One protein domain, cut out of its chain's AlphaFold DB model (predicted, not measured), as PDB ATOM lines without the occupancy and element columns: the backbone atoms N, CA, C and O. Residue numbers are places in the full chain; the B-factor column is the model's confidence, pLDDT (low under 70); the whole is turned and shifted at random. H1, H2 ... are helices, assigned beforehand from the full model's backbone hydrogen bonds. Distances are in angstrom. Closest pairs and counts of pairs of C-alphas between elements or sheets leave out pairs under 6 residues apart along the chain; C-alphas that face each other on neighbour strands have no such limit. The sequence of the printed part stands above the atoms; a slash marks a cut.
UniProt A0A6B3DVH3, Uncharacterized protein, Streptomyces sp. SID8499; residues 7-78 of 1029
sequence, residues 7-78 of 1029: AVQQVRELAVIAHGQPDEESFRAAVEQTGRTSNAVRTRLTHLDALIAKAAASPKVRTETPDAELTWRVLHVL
ATOM      1  N   ALA A   7     -18.327  -4.169  28.059       82.69
ATOM      2  CA  ALA A   7     -19.464  -5.045  27.817       82.69
ATOM      3  C   ALA A   7     -20.798  -4.307  27.985       82.69
ATOM      4  O   ALA A   7     -21.679  -4.467  27.147       82.69
ATOM      5  N   VAL A   8     -20.943  -3.466  29.014       83.56
ATOM      6  CA  VAL A   8     -22.177  -2.694  29.244       83.56
ATOM      7  C   VAL A   8     -22.387  -1.661  28.139       83.56
ATOM      8  O   VAL A   8     -23.510  -1.511  27.662       83.56
ATOM      9  N   GLN A   9     -21.320  -1.008  27.664       82.00
ATOM     10  CA  GLN A   9     -21.400  -0.116  26.501       82.00
ATOM     11  C   GLN A   9     -21.881  -0.839  25.248       82.00
ATOM     12  O   GLN A   9     -22.791  -0.361  24.578       82.00
ATOM     13  N   GLN A  10     -21.294  -2.003  24.959       90.56
ATOM     14  CA  GLN A  10     -21.665  -2.810  23.800       90.56
ATOM     15  C   GLN A  10     -23.142  -3.220  23.867       90.56
ATOM     16  O   GLN A  10     -23.847  -3.129  22.869       90.56
ATOM     17  N   VAL A  11     -23.636  -3.621  25.045       91.44
ATOM     18  CA  VAL A  11     -25.056  -3.962  25.244       91.44
ATOM     19  C   VAL A  11     -25.951  -2.723  25.141       91.44
ATOM     20  O   VAL A  11     -27.024  -2.807  24.553       91.44
ATOM     21  N   ARG A  12     -25.518  -1.558  25.645       88.88
ATOM     22  CA  ARG A  12     -26.255  -0.290  25.508       88.88
ATOM     23  C   ARG A  12     -26.386   0.128  24.050       88.88
ATOM     24  O   ARG A  12     -27.466   0.530  23.637       88.88
ATOM     25  N   GLU A  13     -25.313   0.019  23.276       90.44
ATOM     26  CA  GLU A  13     -25.324   0.324  21.846       90.44
ATOM     27  C   GLU A  13     -26.285  -0.605  21.090       90.44
ATOM     28  O   GLU A  13     -27.111  -0.126  20.316       90.44
ATOM     29  N   LEU A  14     -26.269  -1.909  21.394       93.50
ATOM     30  CA  LEU A  14     -27.230  -2.872  20.843       93.50
ATOM     31  C   LEU A  14     -28.674  -2.551  21.240       93.50
ATOM     32  O   LEU A  14     -29.550  -2.578  20.381       93.50
ATOM     33  N   ALA A  15     -28.927  -2.202  22.504       92.50
ATOM     34  CA  ALA A  15     -30.252  -1.805  22.964       92.50
ATOM     35  C   ALA A  15     -30.733  -0.540  22.235       92.50
ATOM     36  O   ALA A  15     -31.850  -0.508  21.736       92.50
ATOM     37  N   VAL A  16     -29.895   0.494  22.091       91.75
ATOM     38  CA  VAL A  16     -30.238   1.723  21.344       91.75
ATOM     39  C   VAL A  16     -30.584   1.421  19.884       91.75
ATOM     40  O   VAL A  16     -31.557   1.969  19.369       91.75
ATOM     41  N   ILE A  17     -29.825   0.544  19.222       91.75
ATOM     42  CA  ILE A  17     -30.140   0.125  17.850       91.75
ATOM     43  C   ILE A  17     -31.467  -0.646  17.829       91.75
ATOM     44  O   ILE A  17     -32.309  -0.339  16.994       91.75
ATOM     45  N   ALA A  18     -31.697  -1.567  18.769       93.00
ATOM     46  CA  ALA A  18     -32.934  -2.346  18.863       93.00
ATOM     47  C   ALA A  18     -34.180  -1.474  19.080       93.00
ATOM     48  O   ALA A  18     -35.188  -1.709  18.416       93.00
ATOM     49  N   HIS A  19     -34.115  -0.447  19.939       92.06
ATOM     50  CA  HIS A  19     -35.206   0.518  20.155       92.06
ATOM     51  C   HIS A  19     -35.618   1.246  18.866       92.06
ATOM     52  O   HIS A  19     -36.779   1.612  18.702       92.06
ATOM     53  N   GLY A  20     -34.662   1.488  17.965       87.19
ATOM     54  CA  GLY A  20     -34.880   2.220  16.719       87.19
ATOM     55  C   GLY A  20     -35.368   1.369  15.545       87.19
ATOM     56  O   GLY A  20     -35.548   1.930  14.466       87.19
ATOM     57  N   GLN A  21     -35.539   0.053  15.714       92.44
ATOM     58  CA  GLN A  21     -35.943  -0.866  14.643       92.44
ATOM     59  C   GLN A  21     -37.283  -1.548  14.963       92.44
ATOM     60  O   GLN A  21     -37.545  -1.835  16.133       92.44
ATOM     61  N   PRO A  22     -38.137  -1.789  13.950       87.81
ATOM     62  CA  PRO A  22     -39.501  -2.290  14.145       87.81
ATOM     63  C   PRO A  22     -39.596  -3.806  14.380       87.81
ATOM     64  O   PRO A  22     -40.609  -4.261  14.907       87.81
ATOM     65  N   ASP A  23     -38.571  -4.569  13.992       90.19
ATOM     66  CA  ASP A  23     -38.516  -6.031  14.061       90.19
ATOM     67  C   ASP A  23     -37.060  -6.538  14.121       90.19
ATOM     68  O   ASP A  23     -36.100  -5.767  13.983       90.19
ATOM     69  N   GLU A  24     -36.892  -7.843  14.361       93.88
ATOM     70  CA  GLU A  24     -35.583  -8.490  14.479       93.88
ATOM     71  C   GLU A  24     -34.759  -8.449  13.188       93.88
ATOM     72  O   GLU A  24     -33.560  -8.166  13.252       93.88
ATOM     73  N   GLU A  25     -35.383  -8.648  12.027       92.44
ATOM     74  CA  GLU A  25     -34.694  -8.654  10.733       92.44
ATOM     75  C   GLU A  25     -34.056  -7.282  10.453       92.44
ATOM     76  O   GLU A  25     -32.865  -7.180  10.135       92.44
ATOM     77  N   SER A  26     -34.814  -6.208  10.687       91.00
ATOM     78  CA  SER A  26     -34.344  -4.825  10.566       91.00
ATOM     79  C   SER A  26     -33.260  -4.492  11.596       91.00
ATOM     80  O   SER A  26     -32.289  -3.796  11.287       91.00
ATOM     81  N   PHE A  27     -33.381  -5.010  12.823       94.88
ATOM     82  CA  PHE A  27     -32.357  -4.874  13.859       94.88
ATOM     83  C   PHE A  27     -31.027  -5.517  13.462       94.88
ATOM     84  O   PHE A  27     -29.984  -4.862  13.562       94.88
ATOM     85  N   ARG A  28     -31.038  -6.756  12.965       93.75
ATOM     86  CA  ARG A  28     -29.819  -7.442  12.508       93.75
ATOM     87  C   ARG A  28     -29.170  -6.707  11.346       93.75
ATOM     88  O   ARG A  28     -27.969  -6.440  11.403       93.75
ATOM     89  N   ALA A  29     -29.962  -6.304  10.353       90.69
ATOM     90  CA  ALA A  29     -29.473  -5.532   9.215       90.69
ATOM     91  C   ALA A  29     -28.813  -4.211   9.658       90.69
ATOM     92  O   ALA A  29     -27.747  -3.846   9.161       90.69
ATOM     93  N   ALA A  30     -29.400  -3.519  10.642       89.00
ATOM     94  CA  ALA A  30     -28.846  -2.286  11.196       89.00
ATOM     95  C   ALA A  30     -27.547  -2.509  11.993       89.00
ATOM     96  O   ALA A  30     -26.647  -1.667  11.951       89.00
ATOM     97  N   VAL A  31     -27.418  -3.631  12.707       90.75
ATOM     98  CA  VAL A  31     -26.184  -3.982  13.430       90.75
ATOM     99  C   VAL A  31     -25.061  -4.375  12.464       90.75
ATOM    100  O   VAL A  31     -23.908  -4.008  12.703       90.75
ATOM    101  N   GLU A  32     -25.366  -5.082  11.374       89.19
ATOM    102  CA  GLU A  32     -24.380  -5.528  10.377       89.19
ATOM    103  C   GLU A  32     -23.974  -4.448   9.364       89.19
ATOM    104  O   GLU A  32     -22.970  -4.607   8.666       89.19
ATOM    105  N   GLN A  33     -24.697  -3.325   9.312       88.56
ATOM    106  CA  GLN A  33     -24.401  -2.224   8.402       88.56
ATOM    107  C   GLN A  33     -22.949  -1.731   8.552       88.56
ATOM    108  O   GLN A  33     -22.481  -1.364   9.636       88.56
ATOM    109  N   THR A  34     -22.220  -1.692   7.434       79.38
ATOM    110  CA  THR A  34     -20.800  -1.323   7.399       79.38
ATOM    111  C   THR A  34     -20.565   0.057   8.015       79.38
ATOM    112  O   THR A  34     -21.156   1.049   7.594       79.38
ATOM    113  N   GLY A  35     -19.682   0.123   9.016       78.38
ATOM    114  CA  GLY A  35     -19.349   1.355   9.739       78.38
ATOM    115  C   GLY A  35     -20.320   1.734  10.864       78.38
ATOM    116  O   GLY A  35     -20.023   2.666  11.606       78.38
ATOM    117  N   ARG A  36     -21.443   1.016  11.034       78.38
ATOM    118  CA  ARG A  36     -22.446   1.322  12.064       78.38
ATOM    119  C   ARG A  36     -22.075   0.802  13.449       78.38
ATOM    120  O   ARG A  36     -22.344   1.495  14.423       78.38
ATOM    121  N   THR A  37     -21.461  -0.381  13.532       87.31
ATOM    122  CA  THR A  37     -21.062  -1.024  14.797       87.31
ATOM    123  C   THR A  37     -19.649  -1.613  14.729       87.31
ATOM    124  O   THR A  37     -19.166  -2.063  13.677       87.31
ATOM    125  N   SER A  38     -18.964  -1.652  15.876       88.94
ATOM    126  CA  SER A  38     -17.644  -2.284  15.997       88.94
ATOM    127  C   SER A  38     -17.728  -3.820  16.019       88.94
ATOM    128  O   SER A  38     -18.766  -4.405  16.329       88.94
ATOM    129  N   ASN A  39     -16.609  -4.502  15.741       87.44
ATOM    130  CA  ASN A  39     -16.541  -5.968  15.839       87.44
ATOM    131  C   ASN A  39     -16.863  -6.470  17.265       87.44
ATOM    132  O   ASN A  39     -17.519  -7.494  17.449       87.44
ATOM    133  N   ALA A  40     -16.475  -5.706  18.289       87.31
ATOM    134  CA  ALA A  40     -16.754  -6.050  19.680       87.31
ATOM    135  C   ALA A  40     -18.260  -6.012  20.006       87.31
ATOM    136  O   ALA A  40     -18.751  -6.873  20.731       87.31
ATOM    137  N   VAL A  41     -19.001  -5.056  19.432       89.81
ATOM    138  CA  VAL A  41     -20.464  -4.938  19.572       89.81
ATOM    139  C   VAL A  41     -21.170  -6.106  18.882       89.81
ATOM    140  O   VAL A  41     -22.031  -6.745  19.483       89.81
ATOM    141  N   ARG A  42     -20.743  -6.466  17.666       92.00
ATOM    142  CA  ARG A  42     -21.263  -7.643  16.944       92.00
ATOM    143  C   ARG A  42     -21.000  -8.950  17.689       92.00
ATOM    144  O   ARG A  42     -21.910  -9.747  17.874       92.00
ATOM    145  N   THR A  43     -19.791  -9.119  18.218       92.44
ATOM    146  CA  THR A  43     -19.442 -10.278  19.056       92.44
ATOM    147  C   THR A  43     -20.291 -10.323  20.335       92.44
ATOM    148  O   THR A  43     -20.718 -11.391  20.772       92.44
ATOM    149  N   ARG A  44     -20.586  -9.162  20.942       93.81
ATOM    150  CA  ARG A  44     -21.460  -9.078  22.121       93.81
ATOM    151  C   ARG A  44     -22.888  -9.518  21.815       93.81
ATOM    152  O   ARG A  44     -23.487 -10.175  22.663       93.81
ATOM    153  N   LEU A  45     -23.405  -9.186  20.634       94.31
ATOM    154  CA  LEU A  45     -24.721  -9.636  20.196       94.31
ATOM    155  C   LEU A  45     -24.775 -11.166  20.106       94.31
ATOM    156  O   LEU A  45     -25.671 -11.760  20.689       94.31
ATOM    157  N   THR A  46     -23.754 -11.811  19.535       93.50
ATOM    158  CA  THR A  46     -23.660 -13.283  19.508       93.50
ATOM    159  C   THR A  46     -23.659 -13.898  20.914       93.50
ATOM    160  O   THR A  46     -24.266 -14.942  21.149       93.50
ATOM    161  N   HIS A  47     -23.003 -13.253  21.884       93.44
ATOM    162  CA  HIS A  47     -23.048 -13.703  23.279       93.44
ATOM    163  C   HIS A  47     -24.440 -13.552  23.906       93.44
ATOM    164  O   HIS A  47     -24.844 -14.411  24.690       93.44
ATOM    165  N   LEU A  48     -25.162 -12.474  23.587       92.88
ATOM    166  CA  LEU A  48     -26.537 -12.266  24.041       92.88
ATOM    167  C   LEU A  48     -27.498 -13.273  23.406       92.88
ATOM    168  O   LEU A  48     -28.329 -13.820  24.123       92.88
ATOM    169  N   ASP A  49     -27.326 -13.583  22.120       93.38
ATOM    170  CA  ASP A  49     -28.091 -14.622  21.424       93.38
ATOM    171  C   ASP A  49     -27.924 -15.975  22.118       93.38
ATOM    172  O   ASP A  49     -28.898 -16.642  22.457       93.38
ATOM    173  N   ALA A  50     -26.678 -16.357  22.413       92.25
ATOM    174  CA  ALA A  50     -26.384 -17.600  23.119       92.25
ATOM    175  C   ALA A  50     -26.955 -17.614  24.550       92.25
ATOM    176  O   ALA A  50     -27.431 -18.649  25.024       92.25
ATOM    177  N   LEU A  51     -26.919 -16.472  25.249       93.12
ATOM    178  CA  LEU A  51     -27.503 -16.321  26.583       93.12
ATOM    179  C   LEU A  51     -29.024 -16.509  26.540       93.12
ATOM    180  O   LEU A  51     -29.572 -17.230  27.374       93.12
ATOM    181  N   ILE A  52     -29.695 -15.877  25.578       92.19
ATOM    182  CA  ILE A  52     -31.151 -15.915  25.451       92.19
ATOM    183  C   ILE A  52     -31.629 -17.274  24.961       92.19
ATOM    184  O   ILE A  52     -32.557 -17.802  25.564       92.19
ATOM    185  N   ALA A  53     -30.944 -17.908  24.008       89.38
ATOM    186  CA  ALA A  53     -31.225 -19.289  23.612       89.38
ATOM    187  C   ALA A  53     -31.135 -20.254  24.811       89.38
ATOM    188  O   ALA A  53     -32.018 -21.078  25.058       89.38
ATOM    189  N   LYS A  54     -30.098 -20.100  25.647       90.75
ATOM    190  CA  LYS A  54     -29.944 -20.897  26.873       90.75
ATOM    191  C   LYS A  54     -31.032 -20.598  27.911       90.75
ATOM    192  O   LYS A  54     -31.457 -21.510  28.621       90.75
ATOM    193  N   ALA A  55     -31.475 -19.346  28.023       87.38
ATOM    194  CA  ALA A  55     -32.550 -18.947  28.928       87.38
ATOM    195  C   ALA A  55     -33.931 -19.428  28.444       87.38
ATOM    196  O   ALA A  55     -34.731 -19.875  29.265       87.38
ATOM    197  N   ALA A  56     -34.191 -19.396  27.134       85.62
ATOM    198  CA  ALA A  56     -35.423 -19.862  26.501       85.62
ATOM    199  C   ALA A  56     -35.606 -21.382  26.639       85.62
ATOM    200  O   ALA A  56     -36.720 -21.846  26.862       85.62
ATOM    201  N   ALA A  57     -34.511 -22.153  26.623       85.31
ATOM    202  CA  ALA A  57     -34.519 -23.598  26.873       85.31
ATOM    203  C   ALA A  57     -34.785 -23.993  28.345       85.31
ATOM    204  O   ALA A  57     -34.887 -25.179  28.669       85.31
ATOM    205  N   SER A  58     -34.873 -23.027  29.266       85.00
ATOM    206  CA  SER A  58     -35.170 -23.295  30.675       85.00
ATOM    207  C   SER A  58     -36.628 -23.738  30.851       85.00
ATOM    208  O   SER A  58     -37.529 -23.024  30.416       85.00
ATOM    209  N   PRO A  59     -36.920 -24.818  31.605       79.50
ATOM    210  CA  PRO A  59     -38.295 -25.276  31.846       79.50
ATOM    211  C   PRO A  59     -39.170 -24.262  32.612       79.50
ATOM    212  O   PRO A  59     -40.373 -24.471  32.764       79.50
ATOM    213  N   LYS A  60     -38.577 -23.167  33.111       80.88
ATOM    214  CA  LYS A  60     -39.271 -22.050  33.772       80.88
ATOM    215  C   LYS A  60     -39.745 -20.956  32.808       80.88
ATOM    216  O   LYS A  60     -40.479 -20.072  33.239       80.88
ATOM    217  N   VAL A  61     -39.335 -20.991  31.541       78.31
ATOM    218  CA  VAL A  61     -39.699 -20.003  30.520       78.31
ATOM    219  C   VAL A  61     -40.603 -20.687  29.496       78.31
ATOM    220  O   VAL A  61     -40.263 -21.736  28.964       78.31
ATOM    221  N   ARG A  62     -41.788 -20.121  29.242       78.88
ATOM    222  CA  ARG A  62     -42.703 -20.586  28.188       78.88
ATOM    223  C   ARG A  62     -42.703 -19.563  27.066       78.88
ATOM    224  O   ARG A  62     -43.241 -18.474  27.241       78.88
ATOM    225  N   THR A  63     -42.097 -19.906  25.939       79.81
ATOM    226  CA  THR A  63     -42.070 -19.058  24.749       79.81
ATOM    227  C   THR A  63     -42.103 -19.925  23.494       79.81
ATOM    228  O   THR A  63     -41.407 -20.932  23.422       79.81
ATOM    229  N   GLU A  64     -42.933 -19.544  22.522       81.31
ATOM    230  CA  GLU A  64     -42.964 -20.123  21.165       81.31
ATOM    231  C   GLU A  64     -42.223 -19.223  20.158       81.31
ATOM    232  O   GLU A  64     -42.182 -19.497  18.963       81.31
ATOM    233  N   THR A  65     -41.659 -18.110  20.640       85.12
ATOM    234  CA  THR A  65     -40.947 -17.133  19.815       85.12
ATOM    235  C   THR A  65     -39.529 -17.635  19.511       85.12
ATOM    236  O   THR A  65     -38.884 -18.135  20.430       85.12
ATOM    237  N   PRO A  66     -39.018 -17.497  18.271       88.56
ATOM    238  CA  PRO A  66     -37.636 -17.849  17.944       88.56
ATOM    239  C   PRO A  66     -36.609 -17.077  18.789       88.56
ATOM    240  O   PRO A  66     -36.819 -15.905  19.103       88.56
ATOM    241  N   ASP A  67     -35.470 -17.701  19.107       88.81
ATOM    242  CA  ASP A  67     -34.428 -17.130  19.985       88.81
ATOM    243  C   ASP A  67     -33.890 -15.771  19.503       88.81
ATOM    244  O   ASP A  67     -33.603 -14.878  20.306       88.81
ATOM    245  N   ALA A  68     -33.782 -15.593  18.185       86.94
ATOM    246  CA  ALA A  68     -33.314 -14.350  17.585       86.94
ATOM    247  C   ALA A  68     -34.311 -13.201  17.821       86.94
ATOM    248  O   ALA A  68     -33.921 -12.129  18.291       86.94
ATOM    249  N   GLU A  69     -35.603 -13.464  17.594       91.25
ATOM    250  CA  GLU A  69     -36.715 -12.529  17.825       91.25
ATOM    251  C   GLU A  69     -36.861 -12.200  19.319       91.25
ATOM    252  O   GLU A  69     -37.061 -11.045  19.695       91.25
ATOM    253  N   LEU A  70     -36.678 -13.188  20.203       91.19
ATOM    254  CA  LEU A  70     -36.600 -12.964  21.652       91.19
ATOM    255  C   LEU A  70     -35.440 -12.040  22.030       91.19
ATOM    256  O   LEU A  70     -35.612 -11.169  22.883       91.19
ATOM    257  N   THR A  71     -34.276 -12.206  21.400       94.38
ATOM    258  CA  THR A  71     -33.096 -11.383  21.690       94.38
ATOM    259  C   THR A  71     -33.309  -9.926  21.316       94.38
ATOM    260  O   THR A  71     -33.021  -9.040  22.128       94.38
ATOM    261  N   TRP A  72     -33.889  -9.667  20.143       95.94
ATOM    262  CA  TRP A  72     -34.287  -8.316  19.761       95.94
ATOM    263  C   TRP A  72     -35.314  -7.735  20.737       95.94
ATOM    264  O   TRP A  72     -35.084  -6.648  21.259       95.94
ATOM    265  N   ARG A  73     -36.395  -8.460  21.066       93.50
ATOM    266  CA  ARG A  73     -37.435  -7.967  21.990       93.50
ATOM    267  C   ARG A  73     -36.886  -7.609  23.363       93.50
ATOM    268  O   ARG A  73     -37.274  -6.586  23.917       93.50
ATOM    269  N   VAL A  74     -35.985  -8.429  23.906       92.75
ATOM    270  CA  VAL A  74     -35.330  -8.147  25.190       92.75
ATOM    271  C   VAL A  74     -34.487  -6.879  25.088       92.75
ATOM    272  O   VAL A  74     -34.617  -6.010  25.941       92.75
ATOM    273  N   LEU A  75     -33.673  -6.733  24.040       94.44
ATOM    274  CA  LEU A  75     -32.868  -5.526  23.823       94.44
ATOM    275  C   LEU A  75     -33.718  -4.275  23.559       94.44
ATOM    276  O   LEU A  75     -33.346  -3.193  24.004       94.44
ATOM    277  N   HIS A  76     -34.861  -4.426  22.890       93.12
ATOM    278  CA  HIS A  76     -35.803  -3.356  22.561       93.12
ATOM    279  C   HIS A  76     -36.519  -2.785  23.793       93.12
ATOM    280  O   HIS A  76     -37.052  -1.685  23.736       93.12
ATOM    281  N   VAL A  77     -36.554  -3.515  24.910       92.50
ATOM    282  CA  VAL A  77     -37.131  -3.022  26.175       92.50
ATOM    283  C   VAL A  77     -36.078  -2.821  27.268       92.50
ATOM    284  O   VAL A  77     -36.414  -2.446  28.394       92.50
ATOM    285  N   LEU A  78     -34.802  -3.076  26.966       91.44
ATOM    286  CA  LEU A  78     -33.718  -3.036  27.940       91.44
ATOM    287  C   LEU A  78     -33.188  -1.611  28.124       91.44
ATOM    288  O   LEU A  78     -32.463  -1.079  27.285       91.44
TER     289      LEU A  78
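AT A GLANCE: This is residues 7 to 78 of the 1029 residues of an uncharacterized protein of Streptomyces sp. SID8499 (UniProt A0A6B3DVH3). Four helices pack crosswise into a small body: the long H3 runs along one side, H1 and H4 are set about perpendicular to it, H1 on its residues 40 to 45 and H4 on its residues 48 to 56, and the short H2 packs on H1 and H4, roughly antiparallel to H3. H1 and H4 also pack on each other, and residues 58 to 63 of the link from H3 to H4 stick out from one end. The printed part has 72 residues with four named helices, in the order H1, H2, H3, H4, and no named strand; the class is all helix. It is compact, with a radius of gyration of the C-alphas of 11.9 A, yet elongated in outline, spanning 39 by 24 by 17 A.

HOW THE PARTS SIT: Start at H1, residues 7 to 19, and compare it with H2, residues 24 to 32. They touch at residues 14 to 18 of H1, closest at the C-alphas of Ala 18 and Phe 27, 5.6 A apart, with a steep tilt of 51 degrees, opposite ways. Next look at H3, residues 39 to 56, whose residues 40 to 45 touch H1. The closest C-alphas are those of Gln 10 and Val 41, 4.9 A apart, and the lines are about perpendicular at 79 degrees. H2 and H3 are close but not clearly touching, with the C-alphas of Val 31 and Arg 42 closest at 7.1 A; their shallow tilt is 28 degrees, opposite ways. Now take H4, residues 67 to 77. Residues 48 to 56 of H3 touch it, closest at the C-alphas of Ala 53 and Asp 67, 5.3 A apart; at 72 degrees these two are only just about perpendicular. H4 touches H2, about perpendicular at 82 degrees, with the C-alphas of Glu 24 and Glu 69 closest at 5.4 A. It also touches residues 14 to 19 of H1, about perpendicular at 90 degrees, where the C-alphas of His 19 and His 76 are closest at 4.6 A. In H1, H2, H3 and H4 every O i to N i+4 pair is within hydrogen-bond range.

IN THESE COORDINATES: Find C-alpha 7 at (-19.464, -5.045, 27.817); from there H1 runs 18.4 A to C-alpha 19. H2 covers 12.3 A from Glu 24 to Glu 32. At C-alpha 39, (-16.541, -5.968, 15.839), H3 begins, and it runs 25.8 A to Ala 56. H4 runs 15.6 A from Asp 67 to C-alpha 77 at (-37.131, -3.022, 26.175).

THE WHOLE: The two C-alphas farthest apart are those of Gly 35 and Pro 59, at 39.5 A. The printed part has no cut. The link from H1 to H2 is tight, and those from H2 to H3 and from H3 to H4 are short. The mean pLDDT of the printed part is 89.1, and no printed residue is under 70.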